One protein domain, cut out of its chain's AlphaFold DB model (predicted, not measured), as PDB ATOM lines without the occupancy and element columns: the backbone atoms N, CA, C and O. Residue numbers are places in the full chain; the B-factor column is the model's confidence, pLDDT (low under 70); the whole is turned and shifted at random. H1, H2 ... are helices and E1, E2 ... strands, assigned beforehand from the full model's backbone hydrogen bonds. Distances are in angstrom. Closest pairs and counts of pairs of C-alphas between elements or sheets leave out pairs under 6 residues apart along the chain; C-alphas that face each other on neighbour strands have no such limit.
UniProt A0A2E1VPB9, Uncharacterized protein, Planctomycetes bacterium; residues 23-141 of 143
ATOM      1  N   GLU A  23     224.874 214.774 194.498       88.06
ATOM      2  CA  GLU A  23     225.070 215.430 193.203       88.06
ATOM      3  C   GLU A  23     224.805 216.936 193.305       88.06
ATOM      4  O   GLU A  23     223.797 217.385 193.855       88.06
ATOM      5  N   MET A  24     225.688 217.716 192.696       87.62
ATOM      6  CA  MET A  24     225.527 219.136 192.440       87.62
ATOM      7  C   MET A  24     225.657 219.381 190.942       87.62
ATOM      8  O   MET A  24     226.538 218.832 190.279       87.62
ATOM      9  N   VAL A  25     224.810 220.263 190.415       87.19
ATOM     10  CA  VAL A  25     224.758 220.584 188.986       87.19
ATOM     11  C   VAL A  25     224.829 222.093 188.795       87.19
ATOM     12  O   VAL A  25     224.089 222.836 189.444       87.19
ATOM     13  N   LYS A  26     225.689 222.549 187.879       81.94
ATOM     14  CA  LYS A  26     225.792 223.957 187.472       81.94
ATOM     15  C   LYS A  26     225.794 224.069 185.953       81.94
ATOM     16  O   LYS A  26     226.566 223.400 185.269       81.94
ATOM     17  N   ASP A  27     224.933 224.928 185.417       81.12
ATOM     18  CA  ASP A  27     224.961 225.267 183.996       81.12
ATOM     19  C   ASP A  27     226.083 226.291 183.745       81.12
ATOM     20  O   ASP A  27     226.164 227.326 184.411       81.12
ATOM     21  N   THR A  28     226.958 226.004 182.784       71.38
ATOM     22  CA  THR A  28     228.012 226.908 182.308       71.38
ATOM     23  C   THR A  28     227.628 227.466 180.931       71.38
ATOM     24  O   THR A  28     226.714 226.947 180.284       71.38
ATOM     25  N   PRO A  29     228.321 228.501 180.417       73.38
ATOM     26  CA  PRO A  29     228.055 229.016 179.073       73.38
ATOM     27  C   PRO A  29     228.225 227.983 177.946       73.38
ATOM     28  O   PRO A  29     227.752 228.221 176.836       73.38
ATOM     29  N   VAL A  30     228.922 226.870 178.206       68.69
ATOM     30  CA  VAL A  30     229.297 225.873 177.193       68.69
ATOM     31  C   VAL A  30     228.690 224.490 177.432       68.69
ATOM     32  O   VAL A  30     228.477 223.759 176.467       68.69
ATOM     33  N   ALA A  31     228.405 224.118 178.681       71.75
ATOM     34  CA  ALA A  31     227.924 222.787 179.039       71.75
ATOM     35  C   ALA A  31     227.276 222.774 180.430       71.75
ATOM     36  O   ALA A  31     227.314 223.750 181.172       71.75
ATOM     37  N   ARG A  32     226.713 221.628 180.810       78.75
ATOM     38  CA  ARG A  32     226.344 221.344 182.197       78.75
ATOM     39  C   ARG A  32     227.522 220.683 182.899       78.75
ATOM     40  O   ARG A  32     228.004 219.661 182.421       78.75
ATOM     41  N   ALA A  33     227.961 221.260 184.009       78.81
ATOM     42  CA  ALA A  33     228.921 220.637 184.904       78.81
ATOM     43  C   ALA A  33     228.170 219.870 185.998       78.81
ATOM     44  O   ALA A  33     227.153 220.349 186.514       78.81
ATOM     45  N   THR A  34     228.717 218.721 186.384       81.69
ATOM     46  CA  THR A  34     228.254 217.917 187.518       81.69
ATOM     47  C   THR A  34     229.434 217.638 188.439       81.69
ATOM     48  O   THR A  34     230.540 217.383 187.962       81.69
ATOM     49  N   MET A  35     229.198 217.691 189.748       85.38
ATOM     50  CA  MET A  35     230.158 217.287 190.771       85.38
ATOM     51  C   MET A  35     229.436 216.627 191.945       85.38
ATOM     52  O   MET A  35     228.279 216.934 192.204       85.38
ATOM     53  N   TYR A  36     230.120 215.756 192.682       87.31
ATOM     54  CA  TYR A  36     229.554 215.063 193.840       87.31
ATOM     55  C   TYR A  36     230.331 215.383 195.114       87.31
ATOM     56  O   TYR A  36     231.564 215.461 195.079       87.31
ATOM     57  N   HIS A  37     229.638 215.514 196.245       90.06
ATOM     58  CA  HIS A  37     230.270 215.641 197.560       90.06
ATOM     59  C   HIS A  37     229.779 214.578 198.543       90.06
ATOM     60  O   HIS A  37     228.657 214.086 198.435       90.06
ATOM     61  N   THR A  38     230.609 214.224 199.518       89.38
ATOM     62  CA  THR A  38     230.208 213.331 200.614       89.38
ATOM     63  C   THR A  38     229.523 214.118 201.736       89.38
ATOM     64  O   THR A  38     229.609 215.348 201.803       89.38
ATOM     65  N   ASP A  39     228.903 213.409 202.680       89.69
ATOM     66  CA  ASP A  39     228.319 214.010 203.891       89.69
ATOM     67  C   ASP A  39     229.383 214.572 204.859       89.69
ATOM     68  O   ASP A  39     229.053 215.225 205.850       89.69
ATOM     69  N   ALA A  40     230.673 214.329 204.593       90.62
ATOM     70  CA  ALA A  40     231.776 214.881 205.377       90.62
ATOM     71  C   ALA A  40     232.066 216.358 205.049       90.62
ATOM     72  O   ALA A  40     232.855 217.007 205.746       90.62
ATOM     73  N   VAL A  41     231.449 216.898 203.994       92.38
ATOM     74  CA  VAL A  41     231.611 218.281 203.543       92.38
ATOM     75  C   VAL A  41     230.257 218.976 203.585       92.38
ATOM     76  O   VAL A  41     229.274 218.483 203.040       92.38
ATOM     77  N   ASP A  42     230.210 220.142 204.231       93.81
ATOM     78  CA  ASP A  42     229.016 220.985 204.232       93.81
ATOM     79  C   ASP A  42     228.641 221.403 202.801       93.81
ATOM     80  O   ASP A  42     229.507 221.786 202.011       93.81
ATOM     81  N   ALA A  43     227.350 221.365 202.473       91.56
ATOM     82  CA  ALA A  43     226.872 221.622 201.117       91.56
ATOM     83  C   ALA A  43     227.222 223.034 200.612       91.56
ATOM     84  O   ALA A  43     227.515 223.205 199.431       91.56
ATOM     85  N   ALA A  44     227.245 224.053 201.482       94.25
ATOM     86  CA  ALA A  44     227.614 225.406 201.068       94.25
ATOM     87  C   ALA A  44     229.120 225.537 200.801       94.25
ATOM     88  O   ALA A  44     229.517 226.315 199.933       94.25
ATOM     89  N   LEU A  45     229.961 224.777 201.510       95.25
ATOM     90  CA  LEU A  45     231.386 224.671 201.183       95.25
ATOM     91  C   LEU A  45     231.584 223.917 199.861       95.25
ATOM     92  O   LEU A  45     232.332 224.376 199.001       95.25
ATOM     93  N   ALA A  46     230.881 222.798 199.673       93.12
ATOM     94  CA  ALA A  46     230.932 222.016 198.441       93.12
ATOM     95  C   ALA A  46     230.497 222.841 197.211       93.12
ATOM     96  O   ALA A  46     231.149 222.765 196.168       93.12
ATOM     97  N   ASP A  47     229.472 223.692 197.340       92.00
ATOM     98  CA  ASP A  47     229.027 224.588 196.264       92.00
ATOM     99  C   ASP A  47     230.073 225.659 195.906       92.00
ATOM    100  O   ASP A  47     230.269 225.960 194.723       92.00
ATOM    101  N   GLN A  48     230.785 226.201 196.902       94.12
ATOM    102  CA  GLN A  48     231.882 227.150 196.672       94.12
ATOM    103  C   GLN A  48     233.063 226.483 195.967       94.12
ATOM    104  O   GLN A  48     233.604 227.049 195.016       94.12
ATOM    105  N   VAL A  49     233.427 225.263 196.381       92.25
ATOM    106  CA  VAL A  49     234.419 224.448 195.664       92.25
ATOM    107  C   VAL A  49     233.964 224.243 194.223       92.25
ATOM    108  O   VAL A  49     234.746 224.462 193.300       92.25
ATOM    109  N   PHE A  50     232.692 223.892 194.011       89.56
ATOM    110  CA  PHE A  50     232.171 223.668 192.669       89.56
ATOM    111  C   PHE A  50     232.247 224.926 191.805       89.56
ATOM    112  O   PHE A  50     232.651 224.869 190.646       89.56
ATOM    113  N   GLN A  51     231.890 226.076 192.381       88.81
ATOM    114  CA  GLN A  51     231.961 227.357 191.692       88.81
ATOM    115  C   GLN A  51     233.396 227.674 191.271       88.81
ATOM    116  O   GLN A  51     233.634 227.990 190.111       88.81
ATOM    117  N   ALA A  52     234.350 227.520 192.189       89.69
ATOM    118  CA  ALA A  52     235.762 227.740 191.904       89.69
ATOM    119  C   ALA A  52     236.278 226.803 190.804       89.69
ATOM    120  O   ALA A  52     237.075 227.200 189.959       89.69
ATOM    121  N   MET A  53     235.796 225.562 190.773       86.69
ATOM    122  CA  MET A  53     236.152 224.605 189.728       86.69
ATOM    123  C   MET A  53     235.608 225.014 188.362       86.69
ATOM    124  O   MET A  53     236.355 224.999 187.389       86.69
ATOM    125  N   VAL A  54     234.345 225.438 188.291       82.19
ATOM    126  CA  VAL A  54     233.743 225.951 187.053       82.19
ATOM    127  C   VAL A  54     234.462 227.216 186.564       82.19
ATOM    128  O   VAL A  54     234.738 227.337 185.371       82.19
ATOM    129  N   ASP A  55     234.810 228.129 187.474       82.06
ATOM    130  CA  ASP A  55     235.461 229.402 187.145       82.06
ATOM    131  C   ASP A  55     236.929 229.220 186.720       82.06
ATOM    132  O   ASP A  55     237.400 229.866 185.781       82.06
ATOM    133  N   GLY A  56     237.664 228.348 187.416       73.44
ATOM    134  CA  GLY A  56     239.090 228.107 187.194       73.44
ATOM    135  C   GLY A  56     239.391 227.090 186.093       73.44
ATOM    136  O   GLY A  56     240.479 227.111 185.514       73.44
ATOM    137  N   ALA A  57     238.442 226.206 185.785       68.50
ATOM    138  CA  ALA A  57     238.628 225.110 184.852       68.50
ATOM    139  C   ALA A  57     237.307 224.765 184.146       68.50
ATOM    140  O   ALA A  57     236.535 223.900 184.545       68.50
ATOM    141  N   TYR A  58     237.093 225.448 183.024       49.12
ATOM    142  CA  TYR A  58     235.876 225.453 182.201       49.12
ATOM    143  C   TYR A  58     235.337 224.082 181.732       49.12
ATOM    144  O   TYR A  58     234.234 224.029 181.196       49.12
ATOM    145  N   ASN A  59     236.089 222.989 181.896       51.59
ATOM    146  CA  ASN A  59     235.757 221.654 181.386       51.59
ATOM    147  C   ASN A  59     235.895 220.579 182.476       51.59
ATOM    148  O   ASN A  59     236.666 219.632 182.342       51.59
ATOM    149  N   PHE A  60     235.132 220.711 183.559       58.72
ATOM    150  CA  PHE A  60     234.936 219.618 184.509       58.72
ATOM    151  C   PHE A  60     233.643 218.864 184.192       58.72
ATOM    152  O   PHE A  60     232.563 219.207 184.666       58.72
ATOM    153  N   ALA A  61     233.770 217.824 183.368       50.19
ATOM    154  CA  ALA A  61     232.842 216.701 183.355       50.19
ATOM    155  C   ALA A  61     233.604 215.506 183.935       50.19
ATOM    156  O   ALA A  61     234.673 215.156 183.439       50.19
ATOM    157  N   SER A  62     233.107 214.938 185.029       56.84
ATOM    158  CA  SER A  62     233.736 213.812 185.710       56.84
ATOM    159  C   SER A  62     232.672 212.774 186.015       56.84
ATOM    160  O   SER A  62     231.663 213.093 186.639       56.84
ATOM    161  N   ASP A  63     232.918 211.535 185.603       54.84
ATOM    162  CA  ASP A  63     232.052 210.390 185.905       54.84
ATOM    163  C   ASP A  63     232.347 209.790 187.297       54.84
ATOM    164  O   ASP A  63     231.889 208.694 187.631       54.84
ATOM    165  N   LEU A  64     233.137 210.487 188.126       55.09
ATOM    166  CA  LEU A  64     233.491 210.021 189.463       55.09
ATOM    167  C   LEU A  64     232.328 210.175 190.447       55.09
ATOM    168  O   LEU A  64     231.743 211.254 190.528       55.09
ATOM    169  N   PRO A  65     232.060 209.149 191.277       51.47
ATOM    170  CA  PRO A  65     230.949 209.188 192.213       51.47
ATOM    171  C   PRO A  65     231.108 210.164 193.382       51.47
ATOM    172  O   PRO A  65     230.106 210.560 193.959       51.47
ATOM    173  N   GLU A  66     232.323 210.582 193.741       59.94
ATOM    174  CA  GLU A  66     232.579 211.460 194.890       59.94
ATOM    175  C   GLU A  66     233.832 212.296 194.634       59.94
ATOM    176  O   GLU A  66     234.941 211.769 194.529       59.94
ATOM    177  N   GLN A  67     233.672 213.612 194.532       82.44
ATOM    178  CA  GLN A  67     234.759 214.500 194.130       82.44
ATOM    179  C   GLN A  67     235.202 215.439 195.238       82.44
ATOM    180  O   GLN A  67     236.386 215.730 195.314       82.44
ATOM    181  N   VAL A  68     234.299 215.876 196.114       89.25
ATOM    182  CA  VAL A  68     234.642 216.741 197.250       89.25
ATOM    183  C   VAL A  68     234.386 216.000 198.551       89.25
ATOM    184  O   VAL A  68     233.263 215.580 198.829       89.25
ATOM    185  N   ASP A  69     235.436 215.827 199.345       91.19
ATOM    186  CA  ASP A  69     235.413 214.993 200.546       91.19
ATOM    187  C   ASP A  69     236.405 215.503 201.605       91.19
ATOM    188  O   ASP A  69     237.225 216.383 201.330       91.19
ATOM    189  N   ARG A  70     236.361 214.935 202.816       92.19
ATOM    190  CA  ARG A  70     237.384 215.140 203.848       92.19
ATOM    191  C   ARG A  70     238.158 213.862 204.124       92.19
ATOM    192  O   ARG A  70     237.668 212.960 204.801       92.19
ATOM    193  N   VAL A  71     239.423 213.837 203.719       87.56
ATOM    194  CA  VAL A  71     240.340 212.736 204.030       87.56
ATOM    195  C   VAL A  71     241.276 213.180 205.144       87.56
ATOM    196  O   VAL A  71     242.015 214.154 205.014       87.56
ATOM    197  N   ASN A  72     241.238 212.476 206.280       87.69
ATOM    198  CA  ASN A  72     242.052 212.797 207.462       87.69
ATOM    199  C   ASN A  72     241.911 214.262 207.928       87.69
ATOM    200  O   ASN A  72     242.872 214.879 208.385       87.69
ATOM    201  N   GLY A  73     240.706 214.826 207.795       87.81
ATOM    202  CA  GLY A  73     240.384 216.195 208.203       87.81
ATOM    203  C   GLY A  73     240.767 217.290 207.202       87.81
ATOM    204  O   GLY A  73     240.356 218.431 207.406       87.81
ATOM    205  N   ARG A  74     241.482 216.975 206.113       90.38
ATOM    206  CA  ARG A  74     241.781 217.932 205.036       90.38
ATOM    207  C   ARG A  74     240.753 217.833 203.920       90.38
ATOM    208  O   ARG A  74     240.259 216.743 203.640       90.38
ATOM    209  N   LEU A  75     240.431 218.969 203.307       94.62
ATOM    210  CA  LEU A  75     239.569 218.995 202.135       94.62
ATOM    211  C   LEU A  75     240.325 218.362 200.965       94.62
ATOM    212  O   LEU A  75     241.458 218.739 200.662       94.62
ATOM    213  N   THR A  76     239.699 217.384 200.329       92.38
ATOM    214  CA  THR A  76     240.271 216.646 199.209       92.38
ATOM    215  C   THR A  76     239.350 216.774 198.016       92.38
ATOM    216  O   THR A  76     238.150 216.511 198.111       92.38
ATOM    217  N   LEU A  77     239.935 217.159 196.888       90.25
ATOM    218  CA  LEU A  77     239.256 217.266 195.613       90.25
ATOM    219  C   LEU A  77     239.792 216.186 194.662       90.25
ATOM    220  O   LEU A  77     240.960 216.197 194.271       90.25
ATOM    221  N   ARG A  78     238.926 215.233 194.312       87.56
ATOM    222  CA  ARG A  78     239.223 214.094 193.438       87.56
ATOM    223  C   ARG A  78     238.811 214.399 192.006       87.56
ATOM    224  O   ARG A  78     237.647 214.701 191.719       87.56
ATOM    225  N   LEU A  79     239.778 214.310 191.103       82.44
ATOM    226  CA  LEU A  79     239.616 214.652 189.695       82.44
ATOM    227  C   LEU A  79     239.837 213.412 188.841       82.44
ATOM    228  O   LEU A  79     240.877 212.764 188.951       82.44
ATOM    229  N   CYS A  80     238.879 213.102 187.968       75.50
ATOM    230  CA  CYS A  80     239.093 212.096 186.939       75.50
ATOM    231  C   CYS A  80     240.041 212.697 185.915       75.50
ATOM    232  O   CYS A  80     239.736 213.749 185.352       75.50
ATOM    233  N   ASN A  81     241.173 212.050 185.666       66.94
ATOM    234  CA  ASN A  81     242.045 212.458 184.578       66.94
ATOM    235  C   ASN A  81     242.149 211.307 183.578       66.94
ATOM    236  O   ASN A  81     242.809 210.309 183.844       66.94
ATOM    237  N   ASP A  82     241.499 211.460 182.424       64.00
ATOM    238  CA  ASP A  82     241.508 210.488 181.316       64.00
ATOM    239  C   ASP A  82     242.809 210.546 180.482       64.00
ATOM    240  O   ASP A  82     242.855 210.174 179.316       64.00
ATOM    241  N   ASN A  83     243.897 211.049 181.073       65.31
ATOM    242  CA  ASN A  83     245.202 211.173 180.430       65.31
ATOM    243  C   ASN A  83     246.255 210.418 181.244       65.31
ATOM    244  O   ASN A  83     247.144 211.032 181.839       65.31
ATOM    245  N   GLU A  84     246.152 209.085 181.281       73.19
ATOM    246  CA  GLU A  84     247.123 208.218 181.973       73.19
ATOM    247  C   GLU A  84     248.575 208.567 181.595       73.19
ATOM    248  O   GLU A  84     249.444 208.577 182.463       73.19
ATOM    249  N   ASP A  85     248.822 208.970 180.345       76.94
ATOM    250  CA  ASP A  85     250.134 209.414 179.854       76.94
ATOM    251  C   ASP A  85     250.635 210.706 180.524       76.94
ATOM    252  O   ASP A  85     251.813 210.812 180.882       76.94
ATOM    253  N   THR A  86     249.759 211.696 180.738       77.31
ATOM    254  CA  THR A  86     250.109 212.920 181.481       77.31
ATOM    255  C   THR A  86     250.483 212.569 182.911       77.31
ATOM    256  O   THR A  86     251.469 213.077 183.439       77.31
ATOM    257  N   ILE A  87     249.739 211.652 183.524       77.81
ATOM    258  CA  ILE A  87     249.997 211.245 184.901       77.81
ATOM    259  C   ILE A  87     251.280 210.410 185.014       77.81
ATOM    260  O   ILE A  87     252.061 210.600 185.944       77.81
ATOM    261  N   ALA A  88     251.551 209.529 184.050       79.69
ATOM    262  CA  ALA A  88     252.804 208.786 183.982       79.69
ATOM    263  C   ALA A  88     254.011 209.726 183.810       79.69
ATOM    264  O   ALA A  88     255.051 209.515 184.433       79.69
ATOM    265  N   THR A  89     253.855 210.789 183.015       81.25
ATOM    266  CA  THR A  89     254.886 211.824 182.834       81.25
ATOM    267  C   THR A  89     255.135 212.587 184.129       81.25
ATOM    268  O   THR A  89     256.283 212.732 184.538       81.25
ATOM    269  N   MET A  90     254.067 212.989 184.822       84.12
ATOM    270  CA  MET A  90     254.152 213.572 186.160       84.12
ATOM    271  C   MET A  90     254.922 212.647 187.114       84.12
ATOM    272  O   MET A  90     255.919 213.054 187.701       84.12
ATOM    273  N   LEU A  91     254.533 211.376 187.240       81.19
ATOM    274  CA  LEU A  91     255.208 210.427 188.135       81.19
ATOM    275  C   LEU A  91     256.710 210.278 187.844       81.19
ATOM    276  O   LEU A  91     257.492 210.036 188.766       81.19
ATOM    277  N   ALA A  92     257.116 210.413 186.582       83.75
ATOM    278  CA  ALA A  92     258.518 210.384 186.183       83.75
ATOM    279  C   ALA A  92     259.258 211.706 186.467       83.75
ATOM    280  O   ALA A  92     260.460 211.675 186.738       83.75
ATOM    281  N   ASP A  93     258.563 212.845 186.416       81.94
ATOM    282  CA  ASP A  93     259.117 214.180 186.637       81.94
ATOM    283  C   ASP A  93     258.156 215.088 187.442       81.94
ATOM    284  O   ASP A  93     257.232 215.687 186.884       81.94
ATOM    285  N   PRO A  94     258.393 215.285 188.755       72.19
ATOM    286  CA  PRO A  94     257.568 216.161 189.588       72.19
ATOM    287  C   PRO A  94     257.727 217.657 189.274       72.19
ATOM    288  O   PRO A  94     257.039 218.492 189.869       72.19
ATOM    289  N   THR A  95     258.640 218.021 188.368       78.62
ATOM    290  CA  THR A  95     258.769 219.383 187.838       78.62
ATOM    291  C   THR A  95     257.934 219.616 186.580       78.62
ATOM    292  O   THR A  95     257.854 220.761 186.120       78.62
ATOM    293  N   ASP A  96     257.268 218.570 186.069       83.31
ATOM    294  CA  ASP A  96     256.372 218.656 184.922       83.31
ATOM    295  C   ASP A  96     255.316 219.758 185.114       83.31
ATOM    296  O   ASP A  96     254.805 220.018 186.214       83.31
ATOM    297  N   GLY A  97     254.980 220.433 184.014       81.31
ATOM    298  CA  GLY A  97     254.029 221.541 184.014       81.31
ATOM    299  C   GLY A  97     252.662 221.162 184.589       81.31
ATOM    300  O   GLY A  97     252.007 222.014 185.194       81.31
ATOM    301  N   ALA A  98     252.257 219.895 184.476       82.50
ATOM    302  CA  ALA A  98     251.003 219.403 185.024       82.50
ATOM    303  C   ALA A  98     250.986 219.408 186.564       82.50
ATOM    304  O   ALA A  98     249.971 219.796 187.143       82.50
ATOM    305  N   TYR A  99     252.098 219.115 187.254       84.75
ATOM    306  CA  TYR A  99     252.156 219.287 188.716       84.75
ATOM    307  C   TYR A  99     251.897 220.737 189.111       84.75
ATOM    308  O   TYR A  99     251.086 221.019 189.995       84.75
ATOM    309  N   ASN A 100     252.555 221.679 188.435       84.38
ATOM    310  CA  ASN A 100     252.372 223.102 188.716       84.38
ATOM    311  C   ASN A 100     250.956 223.582 188.382       84.38
ATOM    312  O   ASN A 100     250.414 224.406 189.119       84.38
ATOM    313  N   TYR A 101     250.338 223.037 187.333       85.62
ATOM    314  CA  TYR A 101     248.934 223.281 187.014       85.62
ATOM    315  C   TYR A 101     248.013 222.867 188.168       85.62
ATOM    316  O   TYR A 101     247.235 223.690 188.648       85.62
ATOM    317  N   PHE A 102     248.128 221.633 188.669       87.44
ATOM    318  CA  PHE A 102     247.240 221.143 189.726       87.44
ATOM    319  C   PHE A 102     247.497 221.796 191.086       87.44
ATOM    320  O   PHE A 102     246.544 222.066 191.813       87.44
ATOM    321  N   HIS A 103     248.743 222.151 191.411       88.06
ATOM    322  CA  HIS A 103     249.005 223.039 192.547       88.06
ATOM    323  C   HIS A 103     248.329 224.404 192.344       88.06
ATOM    324  O   HIS A 103     247.680 224.924 193.250       88.06
ATOM    325  N   GLY A 104     248.430 224.991 191.150       88.06
ATOM    326  CA  GLY A 104     247.740 226.236 190.811       88.06
ATOM    327  C   GLY A 104     246.224 226.146 191.014       88.06
ATOM    328  O   GLY A 104     245.631 227.063 191.588       88.06
ATOM    329  N   LEU A 105     245.621 225.024 190.611       88.56
ATOM    330  CA  LEU A 105     244.205 224.725 190.813       88.56
ATOM    331  C   LEU A 105     243.853 224.608 192.302       88.56
ATOM    332  O   LEU A 105     242.922 225.276 192.751       88.56
ATOM    333  N   ALA A 106     244.627 223.850 193.083       90.69
ATOM    334  CA  ALA A 106     244.448 223.743 194.533       90.69
ATOM    335  C   ALA A 106     244.474 225.127 195.204       90.69
ATOM    336  O   ALA A 106     243.594 225.466 195.995       90.69
ATOM    337  N   GLY A 107     245.437 225.973 194.825       91.69
ATOM    338  CA  GLY A 107     245.535 227.347 195.314       91.69
ATOM    339  C   GLY A 107     244.370 228.242 194.871       91.69
ATOM    340  O   GLY A 107     243.948 229.113 195.632       91.69
ATOM    341  N   HIS A 108     243.842 228.057 193.658       90.81
ATOM    342  CA  HIS A 108     242.656 228.773 193.181       90.81
ATOM    343  C   HIS A 108     241.421 228.425 194.019       90.81
ATOM    344  O   HIS A 108     240.789 229.333 194.560       90.81
ATOM    345  N   VAL A 109     241.135 227.130 194.180       91.94
ATOM    346  CA  VAL A 109     240.001 226.644 194.977       91.94
ATOM    347  C   VAL A 109     240.141 227.092 196.427       91.94
ATOM    348  O   VAL A 109     239.210 227.682 196.964       91.94
ATOM    349  N   SER A 110     241.322 226.913 197.027       93.81
ATOM    350  CA  SER A 110     241.616 227.344 198.397       93.81
ATOM    351  C   SER A 110     241.253 228.811 198.632       93.81
ATOM    352  O   SER A 110     240.513 229.128 199.563       93.81
ATOM    353  N   ARG A 111     241.688 229.727 197.757       92.69
ATOM    354  CA  ARG A 111     241.353 231.156 197.888       92.69
ATOM    355  C   ARG A 111     239.855 231.428 197.766       92.69
ATOM    356  O   ARG A 111     239.355 232.299 198.474       92.69
ATOM    357  N   ALA A 112     239.155 230.705 196.897       91.06
ATOM    358  CA  ALA A 112     237.716 230.865 196.717       91.06
ATOM    359  C   ALA A 112     236.912 230.437 197.957       91.06
ATOM    360  O   ALA A 112     235.875 231.032 198.234       91.06
ATOM    361  N   ILE A 113     237.421 229.475 198.733       93.19
ATOM    362  CA  ILE A 113     236.778 228.955 199.954       93.19
ATOM    363  C   ILE A 113     237.342 229.559 201.253       93.19
ATOM    364  O   ILE A 113     237.198 228.987 202.331       93.19
ATOM    365  N   GLY A 114     238.014 230.712 201.176       92.75
ATOM    366  CA  GLY A 114     238.511 231.421 202.362       92.75
ATOM    367  C   GLY A 114     239.868 230.946 202.895       92.75
ATOM    368  O   GLY A 114     240.197 231.215 204.047       92.75
ATOM    369  N   GLY A 115     240.673 230.279 202.067       92.06
ATOM    370  CA  GLY A 115     242.052 229.885 202.379       92.06
ATOM    371  C   GLY A 115     242.198 228.511 203.032       92.06
ATOM    372  O   GLY A 115     243.284 228.179 203.505       92.06
ATOM    373  N   GLU A 116     241.138 227.700 203.073       93.88
ATOM    374  CA  GLU A 116     241.240 226.312 203.533       93.88
ATOM    375  C   GLU A 116     242.191 225.511 202.624       93.88
ATOM    376  O   GLU A 116     242.224 225.707 201.408       93.88
ATOM    377  N   GLN A 117     243.004 224.631 203.215       94.44
ATOM    378  CA  GLN A 117     243.961 223.803 202.477       94.44
ATOM    379  C   GLN A 117     243.227 222.736 201.668       94.44
ATOM    380  O   GLN A 117     242.360 222.040 202.201       94.44
ATOM    381  N   VAL A 118     243.617 222.590 200.403       93.31
ATOM    382  CA  VAL A 118     243.000 221.648 199.464       93.31
ATOM    383  C   VAL A 118     244.064 220.706 198.927       93.31
ATOM    384  O   VAL A 118     245.016 221.151 198.287       93.31
ATOM    385  N   ASP A 119     243.879 219.412 199.161       93.31
ATOM    386  CA  ASP A 119     244.637 218.367 198.478       93.31
ATOM    387  C   ASP A 119     243.927 218.018 197.163       93.31
ATOM    388  O   ASP A 119     242.697 217.908 197.123       93.31
ATOM    389  N   ILE A 120     244.692 217.813 196.090       89.75
ATOM    390  CA  ILE A 120     244.168 217.295 194.822       89.75
ATOM    391  C   ILE A 120     244.590 215.839 194.693       89.75
ATOM    392  O   ILE A 120     245.761 215.510 194.870       89.75
ATOM    393  N   VAL A 121     243.646 214.974 194.345       88.25
ATOM    394  CA  VAL A 121     243.929 213.574 194.020       88.25
ATOM    395  C   VAL A 121     243.486 213.323 192.592       88.25
ATOM    396  O   VAL A 121     242.318 213.515 192.248       88.25
ATOM    397  N   LEU A 122     244.427 212.907 191.752       85.62
ATOM    398  CA  LEU A 122     244.127 212.466 190.399       85.62
ATOM    399  C   LEU A 122     243.740 210.998 190.465       85.62
ATOM    400  O   LEU A 122     244.554 210.152 190.833       85.62
ATOM    401  N   CYS A 123     242.494 210.703 190.129       77.94
ATOM    402  CA  CYS A 123     241.972 209.350 190.091       77.94
ATOM    403  C   CYS A 123     241.954 208.834 188.657       77.94
ATOM    404  O   CYS A 123     241.758 209.590 187.697       77.94
ATOM    405  N   ARG A 124     242.079 207.513 188.541       71.75
ATOM    406  CA  ARG A 124     241.654 206.787 187.348       71.75
ATOM    407  C   ARG A 124     240.127 206.863 187.187       71.75
ATOM    408  O   ARG A 124     239.447 207.511 187.978       71.75
ATOM    409  N   LEU A 125     239.560 206.097 186.250       65.75
ATOM    410  CA  LEU A 125     238.102 205.918 186.073       65.75
ATOM    411  C   LEU A 125     237.339 205.450 187.345       65.75
ATOM    412  O   LEU A 125     236.121 205.289 187.305       65.75
ATOM    413  N   LYS A 126     238.025 205.191 188.471       64.69
ATOM    414  CA  LYS A 126     237.446 204.813 189.766       64.69
ATOM    415  C   LYS A 126     238.176 205.506 190.925       64.69
ATOM    416  O   LYS A 126     239.397 205.610 190.912       64.69
ATOM    417  N   LEU A 127     237.428 205.880 191.968       62.81
ATOM    418  CA  LEU A 127     237.950 206.507 193.196       62.81
ATOM    419  C   LEU A 127     238.939 205.640 193.988       62.81
ATOM    420  O   LEU A 127     239.823 206.179 194.642       62.81
ATOM    421  N   ASP A 128     238.793 204.314 193.920       63.34
ATOM    422  CA  ASP A 128     239.633 203.372 194.677       63.34
ATOM    423  C   ASP A 128     241.032 203.182 194.074       63.34
ATOM    424  O   ASP A 128     241.859 202.490 194.664       63.34
ATOM    425  N   ASP A 129     241.288 203.752 192.894       67.62
ATOM    426  CA  ASP A 129     242.564 203.640 192.182       67.62
ATOM    427  C   ASP A 129     243.145 205.051 191.947       67.62
ATOM    428  O   ASP A 129     243.125 205.560 190.818       67.62
ATOM    429  N   PRO A 130     243.572 205.760 193.017       67.25
ATOM    430  CA  PRO A 130     244.240 207.046 192.877       67.25
ATOM    431  C   PRO A 130     245.590 206.859 192.180       67.25
ATOM    432  O   PRO A 130     246.347 205.940 192.483       67.25
ATOM    433  N   TYR A 131     245.895 207.753 191.246       72.75
ATOM    434  CA  TYR A 131     247.146 207.734 190.494       72.75
ATOM    435  C   TYR A 131     248.211 208.604 191.143       72.75
ATOM    436  O   TYR A 131     249.357 208.183 191.287       72.75
ATOM    437  N   VAL A 132     247.846 209.840 191.483       84.38
ATOM    438  CA  VAL A 132     248.777 210.829 192.025       84.38
ATOM    439  C   VAL A 132     248.074 211.669 193.072       84.38
ATOM    440  O   VAL A 132     247.056 212.303 192.792       84.38
ATOM    441  N   ASP A 133     248.684 211.722 194.251       88.00
ATOM    442  CA  ASP A 133     248.357 212.690 195.285       88.00
ATOM    443  C   ASP A 133     249.187 213.959 195.080       88.00
ATOM    444  O   ASP A 133     250.412 213.919 194.926       88.00
ATOM    445  N   ILE A 134     248.512 215.101 195.099       87.19
ATOM    446  CA  ILE A 134     249.106 216.430 194.999       87.19
ATOM    447  C   ILE A 134     248.750 217.141 196.304       87.19
ATOM    448  O   ILE A 134     247.710 217.806 196.393       87.19
ATOM    449  N   PRO A 135     249.560 216.933 197.356       89.31
ATOM    450  CA  PRO A 135     249.276 217.499 198.659       89.31
ATOM    451  C   PRO A 135     249.395 219.020 198.615       89.31
ATOM    452  O   PRO A 135     250.159 219.585 197.822       89.31
ATOM    453  N   TRP A 136     248.679 219.680 199.519       89.88
ATOM    454  CA  TRP A 136     248.851 221.102 199.754       89.88
ATOM    455  C   TRP A 136     250.323 221.445 200.022       89.88
ATOM    456  O   TRP A 136     250.955 220.884 200.920       89.88
ATOM    457  N   ASP A 137     250.853 222.412 199.270       85.88
ATOM    458  CA  ASP A 137     252.214 222.917 199.434       85.88
ATOM    459  C   ASP A 137     252.186 224.383 199.912       85.88
ATOM    460  O   ASP A 137     251.943 225.297 199.113       85.88
ATOM    461  N   PRO A 138     252.463 224.650 201.204       82.44
ATOM    462  CA  PRO A 138     252.504 226.009 201.739       82.44
ATOM    463  C   PRO A 138     253.499 226.924 201.011       82.44
ATOM    464  O   PRO A 138     253.239 228.121 200.879       82.44
ATOM    465  N   ALA A 139     254.610 226.382 200.496       80.38
ATOM    466  CA  ALA A 139     255.626 227.166 199.798       80.38
ATOM    467  C   ALA A 139     255.137 227.669 198.428       80.38
ATOM    468  O   ALA A 139     255.592 228.714 197.962       80.38
ATOM    469  N   LYS A 140     254.188 226.963 197.798       76.50
ATOM    470  CA  LYS A 140     253.581 227.358 196.515       76.50
ATOM    471  C   LYS A 140     252.379 228.283 196.664       76.50
ATOM    472  O   LYS A 140     251.989 228.934 195.694       76.50
ATOM    473  N   HIS A 141     251.771 228.323 197.844       73.50
ATOM    474  CA  HIS A 141     250.482 228.989 198.035       73.50
ATOM    475  C   HIS A 141     250.520 230.176 198.989       73.50
ATOM    476  O   HIS A 141     249.551 230.930 199.001       73.50
TER     477      HIS A 141
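What this domain is: This is residues 23 to 141 of the 143 residues of an uncharacterized protein of Planctomycetes bacterium (UniProt A0A2E1VPB9). A strongly twisted sheet of four strands, E3 to E6, is covered on one face by helices, with the long H3 running slantwise over E5 and E6. Beyond the edge strand E3 a separate two-stranded hairpin, E1 and E2, extends the body, with H1 packed between this hairpin and H3; H2 sits at the far end, by the other edge strand E6, and the short H4 lies beside H3 as the last piece. The 119 printed residues hold six named strands and four named helices in the order E1 E2 H1 E3 E4 H2 H3 E5 E6 H4, of mixed class, helices and strands. The larger sheet is mixed, in the order E3 E4 E5 E6, and the smaller one is antiparallel. The whole is compact, with a radius of gyration of the C-alphas of 13.5 A, and rounded, with spans of 37 by 28 by 28 A.

How they stand to each other: In the larger sheet E3, residues 68 to 71, and E4, residues 74 to 80, form an antiparallel hairpin, with N 76 and O 69 2.9 A apart. E5, residues 118 to 123, is parallel to E4 at 30 degrees, and N 77 and O 119 are 2.9 A apart. E6, residues 130 to 134, forms an antiparallel hairpin with E5, where N 134 and O 120 are 2.8 A apart. E3 and E6 are the edge strands. H3, residues 97 to 112, has a height over the sheet of 8.8 A and lies over E5 and, only just, over E6, with 3 of its C-alphas falling there. On the local plane it runs slantwise to the strands, at 45 degrees to E5; their closest C-alphas, those of Ala 106 and Val 118, are 5.5 A apart. H1, residues 43 to 56, and H2, residues 84 to 92, are also on this sheet, and with H3 they make two layers, helices on one face of a sheet. E4, H2 and H3, and E5 form a strand-helix-strand unit, two parallel neighbour strands with helices between, whose crossover is right-handed. H1 touches residues 105 to 112 of H3 at a steep tilt of 46 degrees, opposite ways; the closest C-alphas, of Ala 52 and Val 109, are 5.3 A apart. H2 and H3 only just touch, with 3 pairs of C-alphas within 8 A, about perpendicular at 81 degrees; the closest are those of Met 90 and Tyr 99, 6.6 A apart. E1, residues 23 to 27, and E2, residues 32 to 37, form the antiparallel hairpin of the second sheet, with N 24 and O 35 2.8 A apart. The closest C-alphas of E2 and E3, those of His 37 and Val 68, are 4.5 A apart. H4, residues 138 to 141, is close to H3 but not clearly touching it, with the C-alphas of Gly 107 and His 141 5.9 A apart. In H1, H2 and H3 every O i to N i+4 pair is within hydrogen-bond range; H4 is too short for such a pair.

Where its parts are: E1 begins at C-alpha 23, at (225.070, 215.430, 193.203), and is 13.5 A long; E2 measures 16.9 A and H1 19.6 A. E3 is 9.7 A long, E4 19.2 A and H2 12.3 A. H3 begins at C-alpha 97, at (254.029, 221.541, 184.014), and is 22.7 A long. E5 measures 15.5 A and E6 10.8 A. H4, 5.2 A long, ends at C-alpha 141, at (250.482, 228.989, 198.035).

The domain as a whole: The C-alphas farthest apart, those of Ala 44 and Ala 92, are 37.4 A apart. The printed part has no cut. The link H1 to E3, with 11 residues, is long. Mean pLDDT of the printed part is 81.6; residue 30 and residues 57 to 66, 81 to 83 and 125 to 130 are under 70.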